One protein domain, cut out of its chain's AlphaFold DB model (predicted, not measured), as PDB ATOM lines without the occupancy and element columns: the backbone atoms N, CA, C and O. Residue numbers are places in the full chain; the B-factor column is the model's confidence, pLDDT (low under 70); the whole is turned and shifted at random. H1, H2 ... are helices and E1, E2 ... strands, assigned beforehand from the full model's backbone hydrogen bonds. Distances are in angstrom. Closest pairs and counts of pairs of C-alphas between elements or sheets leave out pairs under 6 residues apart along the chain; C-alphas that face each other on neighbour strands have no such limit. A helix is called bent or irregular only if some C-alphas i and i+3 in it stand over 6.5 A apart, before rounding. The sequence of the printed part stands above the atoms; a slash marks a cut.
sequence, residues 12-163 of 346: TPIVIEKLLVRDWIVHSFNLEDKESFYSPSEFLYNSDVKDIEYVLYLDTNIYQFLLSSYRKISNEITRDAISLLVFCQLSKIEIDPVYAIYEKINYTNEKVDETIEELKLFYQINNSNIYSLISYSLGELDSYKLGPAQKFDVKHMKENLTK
ATOM      1  N   THR A  12     262.174 258.686 192.707       95.44
ATOM      2  CA  THR A  12     261.259 259.440 193.586       95.44
ATOM      3  C   THR A  12     260.695 260.718 192.943       95.44
ATOM      4  O   THR A  12     259.483 260.917 193.040       95.44
ATOM      5  N   PRO A  13     261.479 261.543 192.214       95.56
ATOM      6  CA  PRO A  13     260.942 262.734 191.547       95.56
ATOM      7  C   PRO A  13     259.829 262.427 190.533       95.56
ATOM      8  O   PRO A  13     258.859 263.172 190.447       95.56
ATOM      9  N   ILE A  14     259.915 261.300 189.816       96.25
ATOM     10  CA  ILE A  14     258.904 260.894 188.823       96.25
ATOM     11  C   ILE A  14     257.611 260.456 189.526       96.25
ATOM     12  O   ILE A  14     256.506 260.745 189.068       96.25
ATOM     13  N   VAL A  15     257.733 259.775 190.671       96.25
ATOM     14  CA  VAL A  15     256.577 259.417 191.509       96.25
ATOM     15  C   VAL A  15     255.865 260.681 191.997       96.25
ATOM     16  O   VAL A  15     254.640 260.758 191.896       96.25
ATOM     17  N   ILE A  16     256.623 261.676 192.465       95.25
ATOM     18  CA  ILE A  16     256.098 262.970 192.925       95.25
ATOM     19  C   ILE A  16     255.382 263.717 191.794       95.25
ATOM     20  O   ILE A  16     254.254 264.170 191.988       95.25
ATOM     21  N   GLU A  17     255.976 263.791 190.601       94.56
ATOM     22  CA  GLU A  17     255.372 264.464 189.442       94.56
ATOM     23  C   GLU A  17     253.987 263.886 189.104       94.56
ATOM     24  O   GLU A  17     253.019 264.628 188.915       94.56
ATOM     25  N   LYS A  18     253.848 262.553 189.118       94.19
ATOM     26  CA  LYS A  18     252.552 261.887 188.890       94.19
ATOM     27  C   LYS A  18     251.503 262.303 189.925       94.19
ATOM     28  O   LYS A  18     250.336 262.498 189.575       94.19
ATOM     29  N   LEU A  19     251.899 262.458 191.187       94.00
ATOM     30  CA  LEU A  19     250.990 262.862 192.260       94.00
ATOM     31  C   LEU A  19     250.594 264.333 192.173       94.00
ATOM     32  O   LEU A  19     249.411 264.643 192.337       94.00
ATOM     33  N   LEU A  20     251.539 265.210 191.828       93.19
ATOM     34  CA  LEU A  20     251.270 266.621 191.552       93.19
ATOM     35  C   LEU A  20     250.228 266.783 190.439       93.19
ATOM     36  O   LEU A  20     249.278 267.553 190.588       93.19
ATOM     37  N   VAL A  21     250.353 266.009 189.356       92.94
ATOM     38  CA  VAL A  21     249.397 266.028 188.237       92.94
ATOM     39  C   VAL A  21     248.010 265.530 188.659       92.94
ATOM     40  O   VAL A  21     246.997 266.096 188.237       92.94
ATOM     41  N   ARG A  22     247.933 264.478 189.486       93.38
ATOM     42  CA  ARG A  22     246.648 263.928 189.957       93.38
ATOM     43  C   ARG A  22     245.942 264.819 190.969       93.38
ATOM     44  O   ARG A  22     244.707 264.867 190.977       93.38
ATOM     45  N   ASP A  23     246.707 265.540 191.784       93.62
ATOM     46  CA  ASP A  23     246.192 266.491 192.765       93.62
ATOM     47  C   ASP A  23     245.207 265.829 193.754       93.62
ATOM     48  O   ASP A  23     244.248 266.450 194.185       93.62
ATOM     49  N   TRP A  24     245.383 264.550 194.107       95.88
ATOM     50  CA  TRP A  24     244.423 263.817 194.952       95.88
ATOM     51  C   TRP A  24     244.431 264.220 196.426       95.88
ATOM     52  O   TRP A  24     243.468 263.943 197.139       95.88
ATOM     53  N   ILE A  25     245.500 264.861 196.885       95.69
ATOM     54  CA  ILE A  25     245.765 265.062 198.305       95.69
ATOM     55  C   ILE A  25     245.157 266.372 198.824       95.69
ATOM     56  O   ILE A  25     245.220 267.420 198.178       95.69
ATOM     57  N   VAL A  26     244.577 266.316 200.021       95.50
ATOM     58  CA  VAL A  26     244.055 267.454 200.780       95.50
ATOM     59  C   VAL A  26     244.621 267.417 202.197       95.50
ATOM     60  O   VAL A  26     244.607 266.370 202.840       95.50
ATOM     61  N   HIS A  27     245.100 268.558 202.681       94.25
ATOM     62  CA  HIS A  27     245.672 268.745 204.015       94.25
ATOM     63  C   HIS A  27     245.355 270.161 204.521       94.25
ATOM     64  O   HIS A  27     244.951 271.022 203.736       94.25
ATOM     65  N   SER A  28     245.563 270.404 205.816       92.38
ATOM     66  CA  SER A  28     245.444 271.726 206.459       92.38
ATOM     67  C   SER A  28     246.796 272.392 206.750       92.38
ATOM     68  O   SER A  28     246.834 273.468 207.341       92.38
ATOM     69  N   PHE A  29     247.906 271.768 206.339       90.69
ATOM     70  CA  PHE A  29     249.256 272.264 206.619       90.69
ATOM     71  C   PHE A  29     249.501 273.656 206.036       90.69
ATOM     72  O   PHE A  29     249.115 273.945 204.901       90.69
ATOM     73  N   ASN A  30     250.202 274.483 206.807       84.12
ATOM     74  CA  ASN A  30     250.679 275.786 206.369       84.12
ATOM     75  C   ASN A  30     252.007 275.612 205.618       84.12
ATOM     76  O   ASN A  30     253.057 275.479 206.243       84.12
ATOM     77  N   LEU A  31     251.937 275.549 204.289       84.62
ATOM     78  CA  LEU A  31     253.082 275.329 203.403       84.62
ATOM     79  C   LEU A  31     253.398 276.597 202.604       84.62
ATOM     80  O   LEU A  31     252.488 277.367 202.292       84.62
ATOM     81  N   GLU A  32     254.670 276.790 202.245       78.31
ATOM     82  CA  GLU A  32     255.096 277.908 201.389       78.31
ATOM     83  C   GLU A  32     254.500 277.788 199.978       78.31
ATOM     84  O   GLU A  32     254.017 278.774 199.414       78.31
ATOM     85  N   ASP A  33     254.458 276.570 199.439       81.88
ATOM     86  CA  ASP A  33     253.808 276.249 198.176       81.88
ATOM     87  C   ASP A  33     253.208 274.825 198.182       81.88
ATOM     88  O   ASP A  33     253.292 274.071 199.152       81.88
ATOM     89  N   LYS A  34     252.516 274.463 197.095       74.94
ATOM     90  CA  LYS A  34     251.848 273.153 196.980       74.94
ATOM     91  C   LYS A  34     252.817 271.992 196.772       74.94
ATOM     92  O   LYS A  34     252.466 270.859 197.090       74.94
ATOM     93  N   GLU A  35     253.972 272.249 196.175       84.06
ATOM     94  CA  GLU A  35     254.996 271.246 195.896       84.06
ATOM     95  C   GLU A  35     255.771 270.894 197.163       84.06
ATOM     96  O   GLU A  35     256.184 269.742 197.293       84.06
ATOM     97  N   SER A  36     255.866 271.816 198.134       86.12
ATOM     98  CA  SER A  36     256.482 271.555 199.446       86.12
ATOM     99  C   SER A  36     255.851 270.342 200.142       86.12
ATOM    100  O   SER A  36     256.550 269.552 200.771       86.12
ATOM    101  N   PHE A  37     254.540 270.118 199.951       89.56
ATOM    102  CA  PHE A  37     253.867 268.924 200.472       89.56
ATOM    103  C   PHE A  37     254.519 267.638 199.961       89.56
ATOM    104  O   PHE A  37     254.522 266.644 200.662       89.56
ATOM    105  N   TYR A  38     255.048 267.604 198.743       92.44
ATOM    106  CA  TYR A  38     255.536 266.375 198.120       92.44
ATOM    107  C   TYR A  38     257.026 266.126 198.379       92.44
ATOM    108  O   TYR A  38     257.694 265.515 197.551       92.44
ATOM    109  N   SER A  39     257.541 266.563 199.530       92.50
ATOM    110  CA  SER A  39     258.919 266.336 199.974       92.50
ATOM    111  C   SER A  39     258.989 265.176 200.984       92.50
ATOM    112  O   SER A  39     258.753 265.395 202.174       92.50
ATOM    113  N   PRO A  40     259.349 263.932 200.584       94.69
ATOM    114  CA  PRO A  40     259.446 262.816 201.531       94.69
ATOM    115  C   PRO A  40     260.425 263.093 202.673       94.69
ATOM    116  O   PRO A  40     260.183 262.709 203.812       94.69
ATOM    117  N   SER A  41     261.512 263.810 202.384       93.50
ATOM    118  CA  SER A  41     262.525 264.183 203.373       93.50
ATOM    119  C   SER A  41     261.969 265.053 204.503       93.50
ATOM    120  O   SER A  41     262.442 264.936 205.632       93.50
ATOM    121  N   GLU A  42     260.977 265.906 204.232       92.25
ATOM    122  CA  GLU A  42     260.345 266.733 205.267       92.25
ATOM    123  C   GLU A  42     259.478 265.899 206.207       92.25
ATOM    124  O   GLU A  42     259.584 266.061 207.423       92.25
ATOM    125  N   PHE A  43     258.691 264.953 205.679       94.94
ATOM    126  CA  PHE A  43     257.945 264.012 206.521       94.94
ATOM    127  C   PHE A  43     258.875 263.147 207.356       94.94
ATOM    128  O   PHE A  43     258.662 263.009 208.556       94.94
ATOM    129  N   LEU A  44     259.934 262.611 206.744       95.81
ATOM    130  CA  LEU A  44     260.924 261.807 207.455       95.81
ATOM    131  C   LEU A  44     261.595 262.616 208.567       95.81
ATOM    132  O   LEU A  44     261.712 262.126 209.683       95.81
ATOM    133  N   TYR A  45     261.974 263.869 208.304       94.38
ATOM    134  CA  TYR A  45     262.514 264.764 209.328       94.38
ATOM    135  C   TYR A  45     261.519 265.029 210.460       94.38
ATOM    136  O   TYR A  45     261.880 264.938 211.630       94.38
ATOM    137  N   ASN A  46     260.268 265.343 210.129       92.88
ATOM    138  CA  ASN A  46     259.234 265.598 211.127       92.88
ATOM    139  C   ASN A  46     258.939 264.343 211.966       92.88
ATOM    140  O   ASN A  46     258.807 264.454 213.180       92.88
ATOM    141  N   SER A  47     258.933 263.159 211.358       93.75
ATOM    142  CA  SER A  47     258.778 261.886 212.066       93.75
ATOM    143  C   SER A  47     259.981 261.579 212.963       93.75
ATOM    144  O   SER A  47     259.814 261.378 214.160       93.75
ATOM    145  N   ASP A  48     261.204 261.622 212.428       93.31
ATOM    146  CA  ASP A  48     262.402 261.171 213.149       93.31
ATOM    147  C   ASP A  48     262.904 262.183 214.197       93.31
ATOM    148  O   ASP A  48     263.568 261.793 215.157       93.31
ATOM    149  N   VAL A  49     262.618 263.479 214.020       93.19
ATOM    150  CA  VAL A  49     263.146 264.560 214.880       93.19
ATOM    151  C   VAL A  49     262.069 265.232 215.721       93.19
ATOM    152  O   VAL A  49     262.352 265.639 216.848       93.19
ATOM    153  N   LYS A  50     260.857 265.394 215.181       91.69
ATOM    154  CA  LYS A  50     259.757 266.084 215.873       91.69
ATOM    155  C   LYS A  50     258.701 265.129 216.424       91.69
ATOM    156  O   LYS A  50     257.757 265.620 217.029       91.69
ATOM    157  N   ASP A  51     258.870 263.819 216.230       93.00
ATOM    158  CA  ASP A  51     257.917 262.794 216.668       93.00
ATOM    159  C   ASP A  51     256.504 263.034 216.105       93.00
ATOM    160  O   ASP A  51     255.506 262.834 216.787       93.00
ATOM    161  N   ILE A  52     256.420 263.525 214.860       93.44
ATOM    162  CA  ILE A  52     255.144 263.765 214.175       93.44
ATOM    163  C   ILE A  52     254.780 262.540 213.339       93.44
ATOM    164  O   ILE A  52     255.499 262.156 212.411       93.44
ATOM    165  N   GLU A  53     253.623 261.966 213.628       94.50
ATOM    166  CA  GLU A  53     252.994 260.905 212.853       94.50
ATOM    167  C   GLU A  53     252.051 261.498 211.804       94.50
ATOM    168  O   GLU A  53     251.298 262.435 212.066       94.50
ATOM    169  N   TYR A  54     252.060 260.924 210.604       95.94
ATOM    170  CA  TYR A  54     251.191 261.345 209.510       95.94
ATOM    171  C   TYR A  54     250.260 260.212 209.116       95.94
ATOM    172  O   TYR A  54     250.724 259.122 208.786       95.94
ATOM    173  N   VAL A  55     248.957 260.492 209.077       96.12
ATOM    174  CA  VAL A  55     247.937 259.518 208.673       96.12
ATOM    175  C   VAL A  55     247.167 260.035 207.466       96.12
ATOM    176  O   VAL A  55     246.522 261.086 207.516       96.12
ATOM    177  N   LEU A  56     247.195 259.270 206.379       97.25
ATOM    178  CA  LEU A  56     246.442 259.509 205.159       97.25
ATOM    179  C   LEU A  56     245.199 258.623 205.120       97.25
ATOM    180  O   LEU A  56     245.277 257.400 205.018       97.25
ATOM    181  N   TYR A  57     244.035 259.261 205.132       96.62
ATOM    182  CA  TYR A  57     242.760 258.588 204.935       96.62
ATOM    183  C   TYR A  57     242.400 258.511 203.456       96.62
ATOM    184  O   TYR A  57     242.552 259.483 202.709       96.62
ATOM    185  N   LEU A  58     241.865 257.365 203.050       96.00
ATOM    186  CA  LEU A  58     241.432 257.123 201.678       96.00
ATOM    187  C   LEU A  58     239.932 257.352 201.505       96.00
ATOM    188  O   LEU A  58     239.129 256.868 202.309       96.00
ATOM    189  N   ASP A  59     239.557 257.995 200.400       94.06
ATOM    190  CA  ASP A  59     238.215 257.827 199.856       94.06
ATOM    191  C   ASP A  59     238.025 256.409 199.280       94.06
ATOM    192  O   ASP A  59     238.975 255.656 199.015       94.06
ATOM    193  N   THR A  60     236.766 256.035 199.056       94.00
ATOM    194  CA  THR A  60     236.433 254.715 198.514       94.00
ATOM    195  C   THR A  60     237.005 254.493 197.108       94.00
ATOM    196  O   THR A  60     237.375 253.365 196.778       94.00
ATOM    197  N   ASN A  61     237.141 255.534 196.281       95.12
ATOM    198  CA  ASN A  61     237.636 255.403 194.907       95.12
ATOM    199  C   ASN A  61     239.128 255.054 194.864       95.12
ATOM    200  O   ASN A  61     239.502 254.063 194.235       95.12
ATOM    201  N   ILE A  62     239.968 255.811 195.573       97.12
ATOM    202  CA  ILE A  62     241.404 255.558 195.697       97.12
ATOM    203  C   ILE A  62     241.633 254.182 196.322       97.12
ATOM    204  O   ILE A  62     242.430 253.400 195.797       97.12
ATOM    205  N   TYR A  63     240.875 253.830 197.367       97.88
ATOM    206  CA  TYR A  63     240.911 252.485 197.943       97.88
ATOM    207  C   TYR A  63     240.620 251.400 196.886       97.88
ATOM    208  O   TYR A  63     241.365 250.426 196.763       97.88
ATOM    209  N   GLN A  64     239.596 251.581 196.042       97.50
ATOM    210  CA  GLN A  64     239.310 250.646 194.946       97.50
ATOM    211  C   GLN A  64     240.392 250.604 193.864       97.50
ATOM    212  O   GLN A  64     240.618 249.534 193.286       97.50
ATOM    213  N   PHE A  65     241.062 251.718 193.572       98.00
ATOM    214  CA  PHE A  65     242.175 251.740 192.621       98.00
ATOM    215  C   PHE A  65     243.372 250.949 193.151       98.00
ATOM    216  O   PHE A  65     243.952 250.166 192.394       98.00
ATOM    217  N   LEU A  66     243.670 251.056 194.449       98.19
ATOM    218  CA  LEU A  66     244.694 250.237 195.099       98.19
ATOM    219  C   LEU A  66     244.358 248.748 194.985       98.19
ATOM    220  O   LEU A  66     245.159 247.996 194.440       98.19
ATOM    221  N   LEU A  67     243.155 248.313 195.372       98.06
ATOM    222  CA  LEU A  67     242.758 246.901 195.231       98.06
ATOM    223  C   LEU A  67     242.791 246.420 193.770       98.06
ATOM    224  O   LEU A  67     243.197 245.294 193.471       98.06
ATOM    225  N   SER A  68     242.358 247.279 192.843       97.88
ATOM    226  CA  SER A  68     242.324 246.968 191.411       97.88
ATOM    227  C   SER A  68     243.716 246.830 190.803       97.88
ATOM    228  O   SER A  68     243.848 246.081 189.841       97.88
ATOM    229  N   SER A  69     244.739 247.482 191.366       97.62
ATOM    230  CA  SER A  69     246.128 247.360 190.896       97.62
ATOM    231  C   SER A  69     246.672 245.929 190.961       97.62
ATOM    232  O   SER A  69     247.591 245.591 190.225       97.62
ATOM    233  N   TYR A  70     246.092 245.086 191.822       96.94
ATOM    234  CA  TYR A  70     246.434 243.670 191.914       96.94
ATOM    235  C   TYR A  70     245.402 242.764 191.230       96.94
ATOM    236  O   TYR A  70     245.749 241.755 190.622       96.94
ATOM    237  N   ARG A  71     244.108 243.103 191.327       93.62
ATOM    238  CA  ARG A  71     243.010 242.256 190.823       93.62
ATOM    239  C   ARG A  71     242.786 242.341 189.313       93.62
ATOM    240  O   ARG A  71     242.119 241.470 188.757       93.62
ATOM    241  N   LYS A  72     243.225 243.420 188.667       93.31
ATOM    242  CA  LYS A  72     242.890 243.736 187.273       93.31
ATOM    243  C   LYS A  72     244.149 244.005 186.459       93.31
ATOM    244  O   LYS A  72     245.233 244.177 186.999       93.31
ATOM    245  N   ILE A  73     243.967 244.057 185.140       91.69
ATOM    246  CA  ILE A  73     245.001 244.513 184.211       91.69
ATOM    247  C   ILE A  73     245.402 245.940 184.591       91.69
ATOM    248  O   ILE A  73     244.538 246.787 184.853       91.69
ATOM    249  N   SER A  74     246.711 246.174 184.611       92.69
ATOM    250  CA  SER A  74     247.298 247.464 184.937       92.69
ATOM    251  C   SER A  74     246.766 248.561 184.007       92.69
ATOM    252  O   SER A  74     246.530 248.373 182.813       92.69
ATOM    253  N   ASN A  75     246.541 249.738 184.575       95.69
ATOM    254  CA  ASN A  75     246.137 250.935 183.844       95.69
ATOM    255  C   ASN A  75     246.666 252.175 184.570       95.69
ATOM    256  O   ASN A  75     247.102 252.080 185.718       95.69
ATOM    257  N   GLU A  76     246.599 253.339 183.927       96.12
ATOM    258  CA  GLU A  76     247.147 254.577 184.492       96.12
ATOM    259  C   GLU A  76     246.606 254.887 185.890       96.12
ATOM    260  O   GLU A  76     247.391 255.151 186.792       96.12
ATOM    261  N   ILE A  77     245.293 254.766 186.120       96.44
ATOM    262  CA  ILE A  77     244.706 255.146 187.412       96.44
ATOM    263  C   ILE A  77     245.154 254.227 188.556       96.44
ATOM    264  O   ILE A  77     245.426 254.694 189.659       96.44
ATOM    265  N   THR A  78     245.309 252.927 188.291       97.38
ATOM    266  CA  THR A  78     245.870 251.988 189.275       97.38
ATOM    267  C   THR A  78     247.363 252.219 189.500       97.38
ATOM    268  O   THR A  78     247.828 252.078 190.626       97.38
ATOM    269  N   ARG A  79     248.119 252.603 188.462       97.69
ATOM    270  CA  ARG A  79     249.540 252.961 188.591       97.69
ATOM    271  C   ARG A  79     249.719 254.228 189.421       97.69
ATOM    272  O   ARG A  79     250.592 254.257 190.278       97.69
ATOM    273  N   ASP A  80     248.853 255.216 189.239       97.62
ATOM    274  CA  ASP A  80     248.871 256.455 190.018       97.62
ATOM    275  C   ASP A  80     248.455 256.228 191.478       97.62
ATOM    276  O   ASP A  80     249.033 256.820 192.387       97.62
ATOM    277  N   ALA A  81     247.521 255.307 191.732       98.06
ATOM    278  CA  ALA A  81     247.220 254.855 193.092       98.06
ATOM    279  C   ALA A  81     248.435 254.184 193.751       98.06
ATOM    280  O   ALA A  81     248.734 254.462 194.911       98.06
ATOM    281  N   ILE A  82     249.196 253.369 193.010       98.38
ATOM    282  CA  ILE A  82     250.460 252.822 193.520       98.38
ATOM    283  C   ILE A  82     251.527 253.911 193.694       98.38
ATOM    284  O   ILE A  82     252.271 253.843 194.666       98.38
ATOM    285  N   SER A  83     251.579 254.953 192.855       98.31
ATOM    286  CA  SER A  83     252.437 256.120 193.120       98.31
ATOM    287  C   SER A  83     252.118 256.769 194.468       98.31
ATOM    288  O   SER A  83     253.041 257.115 195.200       98.31
ATOM    289  N   LEU A  84     250.832 256.892 194.826       98.44
ATOM    290  CA  LEU A  84     250.421 257.451 196.119       98.44
ATOM    291  C   LEU A  84     250.904 256.564 197.269       98.44
ATOM    292  O   LEU A  84     251.475 257.067 198.232       98.44
ATOM    293  N   LEU A  85     250.727 255.247 197.137       98.44
ATOM    294  CA  LEU A  85     251.219 254.278 198.114       98.44
ATOM    295  C   LEU A  85     252.744 254.359 198.282       98.44
ATOM    296  O   LEU A  85     253.230 254.431 199.406       98.44
ATOM    297  N   VAL A  86     253.493 254.383 197.176       98.44
ATOM    298  CA  VAL A  86     254.957 254.508 197.193       98.44
ATOM    299  C   VAL A  86     255.374 255.789 197.905       98.44
ATOM    300  O   VAL A  86     256.252 255.746 198.761       98.44
ATOM    301  N   PHE A  87     254.738 256.920 197.597       98.25
ATOM    302  CA  PHE A  87     255.019 258.182 198.277       98.25
ATOM    303  C   PHE A  87     254.774 258.091 199.785       98.25
ATOM    304  O   PHE A  87     255.621 258.533 200.561       98.25
ATOM    305  N   CYS A  88     253.672 257.466 200.209       98.19
ATOM    306  CA  CYS A  88     253.384 257.272 201.629       98.19
ATOM    307  C   CYS A  88     254.438 256.382 202.307       98.19
ATOM    308  O   CYS A  88     254.951 256.749 203.361       98.19
ATOM    309  N   GLN A  89     254.842 255.276 201.669       97.44
ATOM    310  CA  GLN A  89     255.902 254.398 202.180       97.44
ATOM    311  C   GLN A  89     257.254 255.119 202.297       97.44
ATOM    312  O   GLN A  89     257.940 254.967 203.306       97.44
ATOM    313  N   LEU A  90     257.635 255.918 201.290       97.19
ATOM    314  CA  LEU A  90     258.867 256.719 201.318       97.19
ATOM    315  C   LEU A  90     258.850 257.784 202.417       97.19
ATOM    316  O   LEU A  90     259.903 258.126 202.944       97.19
ATOM    317  N   SER A  91     257.666 258.297 202.744       96.94
ATOM    318  CA  SER A  91     257.472 259.420 203.663       96.94
ATOM    319  C   SER A  91     257.077 258.986 205.079       96.94
ATOM    320  O   SER A  91     256.794 259.843 205.905       96.94
ATOM    321  N   LYS A  92     257.017 257.675 205.368       96.38
ATOM    322  CA  LYS A  92     256.459 257.117 206.621       96.38
ATOM    323  C   LYS A  92     255.049 257.645 206.956       96.38
ATOM    324  O   LYS A  92     254.707 257.821 208.119       96.38
ATOM    325  N   ILE A  93     254.222 257.880 205.938       97.69
ATOM    326  CA  ILE A  93     252.812 258.239 206.118       97.69
ATOM    327  C   ILE A  93     252.009 256.939 206.229       97.69
ATOM    328  O   ILE A  93     252.024 256.115 205.308       97.69
ATOM    329  N   GLU A  94     251.303 256.750 207.340       96.81
ATOM    330  CA  GLU A  94     250.390 255.625 207.516       96.81
ATOM    331  C   GLU A  94     249.150 255.818 206.641       96.81
ATOM    332  O   GLU A  94     248.579 256.903 206.587       96.81
ATOM    333  N   ILE A  95     248.711 254.766 205.950       97.44
ATOM    334  CA  ILE A  95     247.469 254.800 205.176       97.44
ATOM    335  C   ILE A  95     246.374 254.084 205.960       97.44
ATOM    336  O   ILE A  95     246.441 252.869 206.156       97.44
ATOM    337  N   ASP A  96     245.329 254.824 206.325       94.75
ATOM    338  CA  ASP A  96     244.162 254.297 207.028       94.75
ATOM    339  C   ASP A  96     242.934 254.221 206.086       94.75
ATOM    340  O   ASP A  96     242.378 255.253 205.679       94.75
ATOM    341  N   PRO A  97     242.459 253.010 205.724       94.56
ATOM    342  CA  PRO A  97     241.305 252.828 204.848       94.56
ATOM    343  C   PRO A  97     239.949 252.945 205.573       94.56
ATOM    344  O   PRO A  97     238.920 252.643 204.964       94.56
ATOM    345  N   VAL A  98     239.901 253.352 206.851       91.25
ATOM    346  CA  VAL A  98     238.700 253.282 207.708       91.25
ATOM    347  C   VAL A  98     237.424 253.831 207.063       91.25
ATOM    348  O   VAL A  98     236.391 253.163 207.115       91.25
ATOM    349  N   TYR A  99     237.458 254.996 206.408       91.06
ATOM    350  CA  TYR A  99     236.250 255.558 205.790       91.06
ATOM    351  C   TYR A  99     235.770 254.734 204.598       91.06
ATOM    352  O   TYR A  99     234.576 254.469 204.502       91.06
ATOM    353  N   ALA A 100     236.685 254.265 203.746       93.31
ATOM    354  CA  ALA A 100     236.342 253.396 202.627       93.31
ATOM    355  C   ALA A 100     235.725 252.069 203.103       93.31
ATOM    356  O   ALA A 100     234.776 251.564 202.501       93.31
ATOM    357  N   ILE A 101     236.227 251.523 204.215       92.19
ATOM    358  CA  ILE A 101     235.694 250.309 204.844       92.19
ATOM    359  C   ILE A 101     234.278 250.544 205.385       92.19
ATOM    360  O   ILE A 101     233.367 249.780 205.058       92.19
ATOM    361  N   TYR A 102     234.058 251.607 206.166       89.88
ATOM    362  CA  TYR A 102     232.728 251.897 206.713       89.88
ATOM    363  C   TYR A 102     231.708 252.267 205.627       89.88
ATOM    364  O   TYR A 102     230.562 251.822 205.705       89.88
ATOM    365  N   GLU A 103     232.107 253.018 204.597       90.25
ATOM    366  CA  GLU A 103     231.238 253.325 203.455       90.25
ATOM    367  C   GLU A 103     230.849 252.051 202.695       90.25
ATOM    368  O   GLU A 103     229.687 251.894 202.315       90.25
ATOM    369  N   LYS A 104     231.779 251.105 202.515       88.81
ATOM    370  CA  LYS A 104     231.477 249.825 201.863       88.81
ATOM    371  C   LYS A 104     230.511 248.958 202.656       88.81
ATOM    372  O   LYS A 104     229.575 248.418 202.062       88.81
ATOM    373  N   ILE A 105     230.725 248.834 203.965       87.06
ATOM    374  CA  ILE A 105     229.835 248.073 204.850       87.06
ATOM    375  C   ILE A 105     228.453 248.726 204.881       87.06
ATOM    376  O   ILE A 105     227.450 248.019 204.859       87.06
ATOM    377  N   ASN A 106     228.396 250.064 204.891       81.44
ATOM    378  CA  ASN A 106     227.161 250.852 204.900       81.44
ATOM    379  C   ASN A 106     226.136 250.338 205.928       81.44
ATOM    380  O   ASN A 106     224.938 250.270 205.651       81.44
ATOM    381  N   TYR A 107     226.627 249.939 207.102       69.12
ATOM    382  CA  TYR A 107     225.830 249.421 208.216       69.12
ATOM    383  C   TYR A 107     225.040 248.130 207.916       69.12
ATOM    384  O   TYR A 107     224.076 247.830 208.618       69.12
ATOM    385  N   THR A 108     225.429 247.342 206.904       70.31
ATOM    386  CA  THR A 108     224.823 246.029 206.632       70.31
ATOM    387  C   THR A 108     225.815 244.886 206.828       70.31
ATOM    388  O   THR A 108     226.971 244.946 206.417       70.31
ATOM    389  N   ASN A 109     225.344 243.791 207.432       76.06
ATOM    390  CA  ASN A 109     226.167 242.598 207.658       76.06
ATOM    391  C   ASN A 109     226.524 241.850 206.361       76.06
ATOM    392  O   ASN A 109     227.463 241.059 206.352       76.06
ATOM    393  N   GLU A 110     225.798 242.105 205.270       82.06
ATOM    394  CA  GLU A 110     225.931 241.388 203.997       82.06
ATOM    395  C   GLU A 110     227.297 241.586 203.335       82.06
ATOM    396  O   GLU A 110     227.812 240.675 202.694       82.06
ATOM    397  N   LYS A 111     227.906 242.766 203.507       85.88
ATOM    398  CA  LYS A 111     229.163 243.138 202.834       85.88
ATOM    399  C   LYS A 111     230.404 242.962 203.701       85.88
ATOM    400  O   LYS A 111     231.515 243.234 203.248       85.88
ATOM    401  N   VAL A 112     230.238 242.539 204.951       88.75
ATOM    402  CA  VAL A 112     231.327 242.550 205.938       88.75
ATOM    403  C   VAL A 112     232.414 241.546 205.579       88.75
ATOM    404  O   VAL A 112     233.591 241.891 205.621       88.75
ATOM    405  N   ASP A 113     232.037 240.333 205.172       89.81
ATOM    406  CA  ASP A 113     233.012 239.288 204.844       89.81
ATOM    407  C   ASP A 113     233.833 239.659 203.595       89.81
ATOM    408  O   ASP A 113     235.059 239.560 203.615       89.81
ATOM    409  N   GLU A 114     233.186 240.187 202.548       91.38
ATOM    410  CA  GLU A 114     233.876 240.725 201.364       91.38
ATOM    411  C   GLU A 114     234.826 241.871 201.744       91.38
ATOM    412  O   GLU A 114     235.984 241.893 201.323       91.38
ATOM    413  N   THR A 115     234.359 242.798 202.583       91.94
ATOM    414  CA  THR A 115     235.142 243.966 203.001       91.94
ATOM    415  C   THR A 115     236.369 243.564 203.824       91.94
ATOM    416  O   THR A 115     237.433 244.161 203.668       91.94
ATOM    417  N   ILE A 116     236.268 242.526 204.659       91.44
ATOM    418  CA  ILE A 116     237.411 241.995 205.414       91.44
ATOM    419  C   ILE A 116     238.455 241.377 204.476       91.44
ATOM    420  O   ILE A 116     239.649 241.611 204.663       91.44
ATOM    421  N   GLU A 117     238.044 240.612 203.462       92.31
ATOM    422  CA  GLU A 117     238.986 240.053 202.479       92.31
ATOM    423  C   GLU A 117     239.666 241.146 201.648       92.31
ATOM    424  O   GLU A 117     240.859 241.069 201.347       92.31
ATOM    425  N   GLU A 118     238.936 242.208 201.315       94.50
ATOM    426  CA  GLU A 118     239.524 243.392 200.697       94.50
ATOM    427  C   GLU A 118     240.521 244.102 201.601       94.50
ATOM    428  O   GLU A 118     241.590 244.479 201.129       94.50
ATOM    429  N   LEU A 119     240.210 244.240 202.889       94.31
ATOM    430  CA  LEU A 119     241.106 244.857 203.857       94.31
ATOM    431  C   LEU A 119     242.404 244.047 204.011       94.31
ATOM    432  O   LEU A 119     243.493 244.622 204.021       94.31
ATOM    433  N   LYS A 120     242.322 242.708 204.037       93.94
ATOM    434  CA  LYS A 120     243.511 241.834 203.999       93.94
ATOM    435  C   LYS A 120     244.358 242.098 202.760       93.94
ATOM    436  O   LYS A 120     245.572 242.264 202.875       93.94
ATOM    437  N   LEU A 121     243.719 242.146 201.590       96.12
ATOM    438  CA  LEU A 121     244.406 242.414 200.331       96.12
ATOM    439  C   LEU A 121     245.053 243.803 200.337       96.12
ATOM    440  O   LEU A 121     246.206 243.931 199.936       96.12
ATOM    441  N   PHE A 122     244.349 244.824 200.826       97.00
ATOM    442  CA  PHE A 122     244.896 246.168 200.983       97.00
ATOM    443  C   PHE A 122     246.174 246.154 201.822       97.00
ATOM    444  O   PHE A 122     247.187 246.684 201.373       97.00
ATOM    445  N   TYR A 123     246.180 245.489 202.979       95.94
ATOM    446  CA  TYR A 123     247.385 245.403 203.805       95.94
ATOM    447  C   TYR A 123     248.529 244.661 203.113       95.94
ATOM    448  O   TYR A 123     249.682 245.067 203.224       95.94
ATOM    449  N   GLN A 124     248.241 243.607 202.350       97.19
ATOM    450  CA  GLN A 124     249.269 242.923 201.561       97.19
ATOM    451  C   GLN A 124     249.860 243.817 200.466       97.19
ATOM    452  O   GLN A 124     251.069 243.778 200.229       97.19
ATOM    453  N   ILE A 125     249.030 244.632 199.814       97.88
ATOM    454  CA  ILE A 125     249.478 245.646 198.853       97.88
ATOM    455  C   ILE A 125     250.340 246.690 199.575       97.88
ATOM    456  O   ILE A 125     251.475 246.917 199.166       97.88
ATOM    457  N   ASN A 126     249.858 247.229 200.698       97.00
ATOM    458  CA  ASN A 126     250.562 248.218 201.519       97.00
ATOM    459  C   ASN A 126     251.903 247.702 202.075       97.00
ATOM    460  O   ASN A 126     252.826 248.481 202.272       97.00
ATOM    461  N   ASN A 127     252.043 246.390 202.270       96.12
ATOM    462  CA  ASN A 127     253.276 245.745 202.736       96.12
ATOM    463  C   ASN A 127     254.171 245.231 201.590       96.12
ATOM    464  O   ASN A 127     255.148 244.518 201.838       96.12
ATOM    465  N   SER A 128     253.820 245.501 200.329       97.69
ATOM    466  CA  SER A 128     254.585 245.018 199.173       97.69
ATOM    467  C   SER A 128     255.934 245.729 199.046       97.69
ATOM    468  O   SER A 128     256.137 246.833 199.545       97.69
ATOM    469  N   ASN A 129     256.884 245.081 198.363       96.88
ATOM    470  CA  ASN A 129     258.233 245.615 198.195       96.88
ATOM    471  C   ASN A 129     258.222 246.932 197.403       96.88
ATOM    472  O   ASN A 129     257.793 246.963 196.249       96.88
ATOM    473  N   ILE A 130     258.784 247.985 198.001       96.50
ATOM    474  CA  ILE A 130     258.758 249.343 197.453       96.50
ATOM    475  C   ILE A 130     259.368 249.461 196.050       96.50
ATOM    476  O   ILE A 130     258.807 250.145 195.204       96.50
ATOM    477  N   TYR A 131     260.459 248.749 195.744       97.00
ATOM    478  CA  TYR A 131     261.080 248.807 194.415       97.00
ATOM    479  C   TYR A 131     260.197 248.167 193.341       97.00
ATOM    480  O   TYR A 131     260.098 248.687 192.234       97.00
ATOM    481  N   SER A 132     259.497 247.079 193.677       97.25
ATOM    482  CA  SER A 132     258.517 246.472 192.764       97.25
ATOM    483  C   SER A 132     257.314 247.394 192.537       97.25
ATOM    484  O   SER A 132     256.812 247.479 191.418       97.25
ATOM    485  N   LEU A 133     256.872 248.102 193.583       98.19
ATOM    486  CA  LEU A 133     255.793 249.087 193.491       98.19
ATOM    487  C   LEU A 133     256.199 250.313 192.661       98.19
ATOM    488  O   LEU A 133     255.394 250.779 191.860       98.19
ATOM    489  N   ILE A 134     257.442 250.793 192.793       98.19
ATOM    490  CA  ILE A 134     258.012 251.851 191.943       98.19
ATOM    491  C   ILE A 134     257.994 251.406 190.479       98.19
ATOM    492  O   ILE A 134     257.401 252.078 189.642       98.19
ATOM    493  N   SER A 135     258.558 250.243 190.152       97.81
ATOM    494  CA  SER A 135     258.553 249.764 188.765       97.81
ATOM    495  C   SER A 135     257.132 249.563 188.216       97.81
ATOM    496  O   SER A 135     256.864 249.875 187.055       97.81
ATOM    497  N   TYR A 136     256.180 249.114 189.042       98.25
ATOM    498  CA  TYR A 136     254.770 249.050 188.644       98.25
ATOM    499  C   TYR A 136     254.173 250.440 188.375       98.25
ATOM    500  O   TYR A 136     253.543 250.654 187.336       98.25
ATOM    501  N   SER A 137     254.359 251.408 189.276       97.56
ATOM    502  CA  SER A 137     253.762 252.743 189.126       97.56
ATOM    503  C   SER A 137     254.314 253.510 187.920       97.56
ATOM    504  O   SER A 137     253.595 254.304 187.306       97.56
ATOM    505  N   LEU A 138     255.560 253.224 187.533       96.69
ATOM    506  CA  LEU A 138     256.253 253.887 186.430       96.69
ATOM    507  C   LEU A 138     256.010 253.280 185.046       96.69
ATOM    508  O   LEU A 138     256.441 253.869 184.060       96.69
ATOM    509  N   GLY A 139     255.315 252.147 184.931       96.44
ATOM    510  CA  GLY A 139     255.127 251.512 183.617       96.44
ATOM    511  C   GLY A 139     256.077 250.357 183.318       96.44
ATOM    512  O   GLY A 139     255.894 249.682 182.313       96.44
ATOM    513  N   GLU A 140     257.080 250.120 184.164       96.81
ATOM    514  CA  GLU A 140     258.153 249.152 183.903       96.81
ATOM    515  C   GLU A 140     257.704 247.705 184.142       96.81
ATOM    516  O   GLU A 140     258.181 246.783 183.482       96.81
ATOM    517  N   LEU A 141     256.776 247.504 185.083       95.56
ATOM    518  CA  LEU A 141     256.142 246.218 185.366       95.56
ATOM    519  C   LEU A 141     254.619 246.324 185.267       95.56
ATOM    520  O   LEU A 141     254.025 247.340 185.622       95.56
ATOM    521  N   ASP A 142     253.978 245.233 184.851       95.06
ATOM    522  CA  ASP A 142     252.513 245.106 184.825       95.06
ATOM    523  C   ASP A 142     251.934 244.406 186.055       95.06
ATOM    524  O   ASP A 142     250.718 244.318 186.207       95.06
ATOM    525  N   SER A 143     252.790 243.888 186.935       96.00
ATOM    526  CA  SER A 143     252.384 243.226 188.174       96.00
ATOM    527  C   SER A 143     253.496 243.289 189.220       96.00
ATOM    528  O   SER A 143     254.661 243.518 188.896       96.00
ATOM    529  N   TYR A 144     253.131 243.069 190.481       97.31
ATOM    530  CA  TYR A 144     254.058 242.990 191.607       97.31
ATOM    531  C   TYR A 144     253.647 241.862 192.560       97.31
ATOM    532  O   TYR A 144     252.508 241.387 192.553       97.31
ATOM    533  N   LYS A 145     254.596 241.397 193.377       96.75
ATOM    534  CA  LYS A 145     254.326 240.386 194.406       96.75
ATOM    535  C   LYS A 145     253.753 241.052 195.651       96.75
ATOM    536  O   LYS A 145     254.306 242.044 196.117       96.75
ATOM    537  N   LEU A 146     252.695 240.454 196.194       97.38
ATOM    538  CA  LEU A 146     252.099 240.878 197.455       97.38
ATOM    539  C   LEU A 146     253.076 240.714 198.619       97.38
ATOM    540  O   LEU A 146     253.828 239.737 198.690       97.38
ATOM    541  N   GLY A 147     253.015 241.667 199.544       96.12
ATOM    542  CA  GLY A 147     253.705 241.612 200.818       96.12
ATOM    543  C   GLY A 147     253.107 240.591 201.792       96.12
ATOM    544  O   GLY A 147     252.121 239.904 201.489       96.12
ATOM    545  N   PRO A 148     253.699 240.481 202.993       93.25
ATOM    546  CA  PRO A 148     253.180 239.621 204.043       93.25
ATOM    547  C   PRO A 148     251.745 240.009 204.421       93.25
ATOM    548  O   PRO A 148     251.409 241.187 204.568       93.25
ATOM    549  N   ALA A 149     250.907 238.990 204.611       84.56
ATOM    550  CA  ALA A 149     249.561 239.171 205.131       84.56
ATOM    551  C   ALA A 149     249.615 239.639 206.587       84.56
ATOM    552  O   ALA A 149     250.307 239.040 207.418       84.56
ATOM    553  N   GLN A 150     248.851 240.683 206.903       79.44
ATOM    554  CA  GLN A 150     248.658 241.093 208.284       79.44
ATOM    555  C   GLN A 150     247.827 240.035 209.011       79.44
ATOM    556  O   GLN A 150     246.782 239.597 208.530       79.44
ATOM    557  N   LYS A 151     248.303 239.615 210.185       77.38
ATOM    558  CA  LYS A 151     247.534 238.742 211.068       77.38
ATOM    559  C   LYS A 151     246.617 239.612 211.913       77.38
ATOM    560  O   LYS A 151     247.095 240.351 212.766       77.38
ATOM    561  N   PHE A 152     245.318 239.498 211.695       81.62
ATOM    562  CA  PHE A 152     244.311 240.036 212.598       81.62
ATOM    563  C   PHE A 152     243.214 238.999 212.823       81.62
ATOM    564  O   PHE A 152     242.961 238.143 211.970       81.62
ATOM    565  N   ASP A 153     242.590 239.052 213.997       85.88
ATOM    566  CA  ASP A 153     241.457 238.194 214.318       85.88
ATOM    567  C   ASP A 153     240.241 238.644 213.498       85.88
ATOM    568  O   ASP A 153     239.630 239.679 213.762       85.88
ATOM    569  N   VAL A 154     239.909 237.852 212.476       84.56
ATOM    570  CA  VAL A 154     238.781 238.089 211.567       84.56
ATOM    571  C   VAL A 154     237.463 238.183 212.326       84.56
ATOM    572  O   VAL A 154     236.625 239.020 211.991       84.56
ATOM    573  N   LYS A 155     237.272 237.347 213.353       85.81
ATOM    574  CA  LYS A 155     236.033 237.330 214.130       85.81
ATOM    575  C   LYS A 155     235.919 238.614 214.944       85.81
ATOM    576  O   LYS A 155     234.902 239.295 214.855       85.81
ATOM    577  N   HIS A 156     236.984 238.977 215.655       87.56
ATOM    578  CA  HIS A 156     237.016 240.218 216.425       87.56
ATOM    579  C   HIS A 156     236.855 241.459 215.532       87.56
ATOM    580  O   HIS A 156     236.143 242.399 215.878       87.56
ATOM    581  N   MET A 157     237.466 241.458 214.345       85.69
ATOM    582  CA  MET A 157     237.328 242.556 213.390       85.69
ATOM    583  C   MET A 157     235.898 242.685 212.863       85.69
ATOM    584  O   MET A 157     235.369 243.794 212.812       85.69
ATOM    585  N   LYS A 158     235.246 241.563 212.535       86.06
ATOM    586  CA  LYS A 158     233.831 241.533 212.141       86.06
ATOM    587  C   LYS A 158     232.937 242.105 213.237       86.06
ATOM    588  O   LYS A 158     232.096 242.952 212.949       86.06
ATOM    589  N   GLU A 159     233.151 241.686 214.483       86.25
ATOM    590  CA  GLU A 159     232.430 242.210 215.647       86.25
ATOM    591  C   GLU A 159     232.633 243.725 215.798       86.25
ATOM    592  O   GLU A 159     231.660 244.456 215.956       86.25
ATOM    593  N   ASN A 160     233.865 244.226 215.667       85.38
ATOM    594  CA  ASN A 160     234.153 245.659 215.790       85.38
ATOM    595  C   ASN A 160     233.540 246.498 214.660       85.38
ATOM    596  O   ASN A 160     232.963 247.549 214.932       85.38
ATOM    597  N   LEU A 161     233.637 246.038 213.410       83.75
ATOM    598  CA  LEU A 161     233.115 246.751 212.238       83.75
ATOM    599  C   LEU A 161     231.580 246.813 212.209       83.75
ATOM    600  O   LEU A 161     231.016 247.710 211.589       83.75
ATOM    601  N   THR A 162     230.912 245.879 212.886       83.31
ATOM    602  CA  THR A 162     229.442 245.786 212.954       83.31
ATOM    603  C   THR A 162     228.873 246.216 214.303       83.31
ATOM    604  O   THR A 162     227.660 246.198 214.500       83.31
ATOM    605  N   LYS A 163     229.735 246.643 215.236       82.88
ATOM    606  CA  LYS A 163     229.349 247.018 216.600       82.88
ATOM    607  C   LYS A 163     228.367 248.191 216.648       82.88
ATOM    608  O   LYS A 163     227.560 248.267 217.570       82.88
TER     609      LYS A 163
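Overview. This is residues 12 to 163 of the 346 residues of an uncharacterized protein of Arcobacter sp (UniProt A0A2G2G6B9). A cluster of helices gathers round H4 in the middle, with H1, H3 and H7 packed on it and a small sheet of two strands, E2 beside E3, near its last residues. From this cluster the helical hairpin H5 and H6 reaches toward one end of the longest axis, where H8 packs on H6; H2 and the loop of residues 28 to 39 lie toward the other end. The printed part has 152 residues with eight named helices and three named strands, in the order H1 E1 H2 E2 H3 H4 E3 H5 H6 H7 H8, and its class is mostly helix. The sheet has the order E2, E3 and is parallel. The whole is compact, with a radius of gyration of the C-alphas of 16.0 A and spans of 45 by 36 by 25 A.

Arrangement. H1, residues 12 to 22, touches H4, residues 76 to 90, at a steep tilt of 52 degrees, opposite ways, with the closest C-alphas, of Val 15 and Ser 83, 5.5 A apart. E1, residues 25 to 27, pairs with no named strand, but is near E2, residues 53 to 58, with 6 pairs of C-alphas within 10 A. H2, residues 40 to 50, touches no helix; its closest C-alpha to E2 is that of Ser 47, 5.9 A from Glu 53's. E2 and E3, residues 93 to 96, are parallel neighbours at 41 degrees between directions; N 56 and O 94 are 2.7 A apart and N 94 and O 54 are 2.8 A apart, within hydrogen-bond range. With H3, residues 60 to 71, and H4 between them they make a strand-helix-strand unit, two parallel neighbour strands joined through helices, and its crossover is right-handed. H3 touches H4 about perpendicular at 81 degrees, with the closest C-alphas, of Ser 69 and Thr 78, 4.9 A apart. H5, residues 98 to 105, and H6, residues 109 to 126, form a helical hairpin; they touch, opposite ways, at 35.3 degrees, only just a steep tilt, and the closest C-alphas, of Ile 105 and Lys 111, are 5.4 A apart. H6 with its residues 118 to 125 alone touches H3, where the closest C-alphas, of Leu 67 and Phe 122, are 6.2 A apart. H7, residues 130 to 137, touches H4 at a shallow tilt of 24 degrees, opposite ways, with the closest C-alphas, of Arg 79 and Ser 137, 4.3 A apart. H8, residues 154 to 162, touches H6 at a steep tilt of 62 degrees, with the closest C-alphas, of Val 112 and Lys 158, 6.8 A apart. Every O i to N i+4 pair is within hydrogen-bond range in H1, H2, H4, H5, H7 and H8; in H3 it is 7 of 8 and in H6 12 of 14.

Along the chain. H1 begins at C-alpha 12, (261.259, 259.440, 193.586), and is 15.7 A long. E2, the longest strand, measures 16.5 A, E3 9.5 A and E1 6.8 A. H2 measures 14.7 A, H3 16.1 A and H4 20.6 A, and H4 ends at C-alpha 90, (258.867, 256.719, 201.318). H6 is the longest helix at 25.8 A; it has a kink of 26 degrees near residue 116 and is irregular, with C-alphas 110 and 113 7.4 A apart. H5 measures 10.7 A, H7 10.3 A and H8 12.2 A, and H8 ends at C-alpha 162, (229.442, 245.786, 212.954).

Size, cuts and confidence. The two C-alphas farthest apart, of Glu 32 and Glu 110, are 46.8 A apart. The printed part has no cut. The links E1 to H2, 12 residues, and H7 to H8, 16 residues, are long. The mean pLDDT of the printed part is 92.8, and residue 107 is the one printed residue under 70.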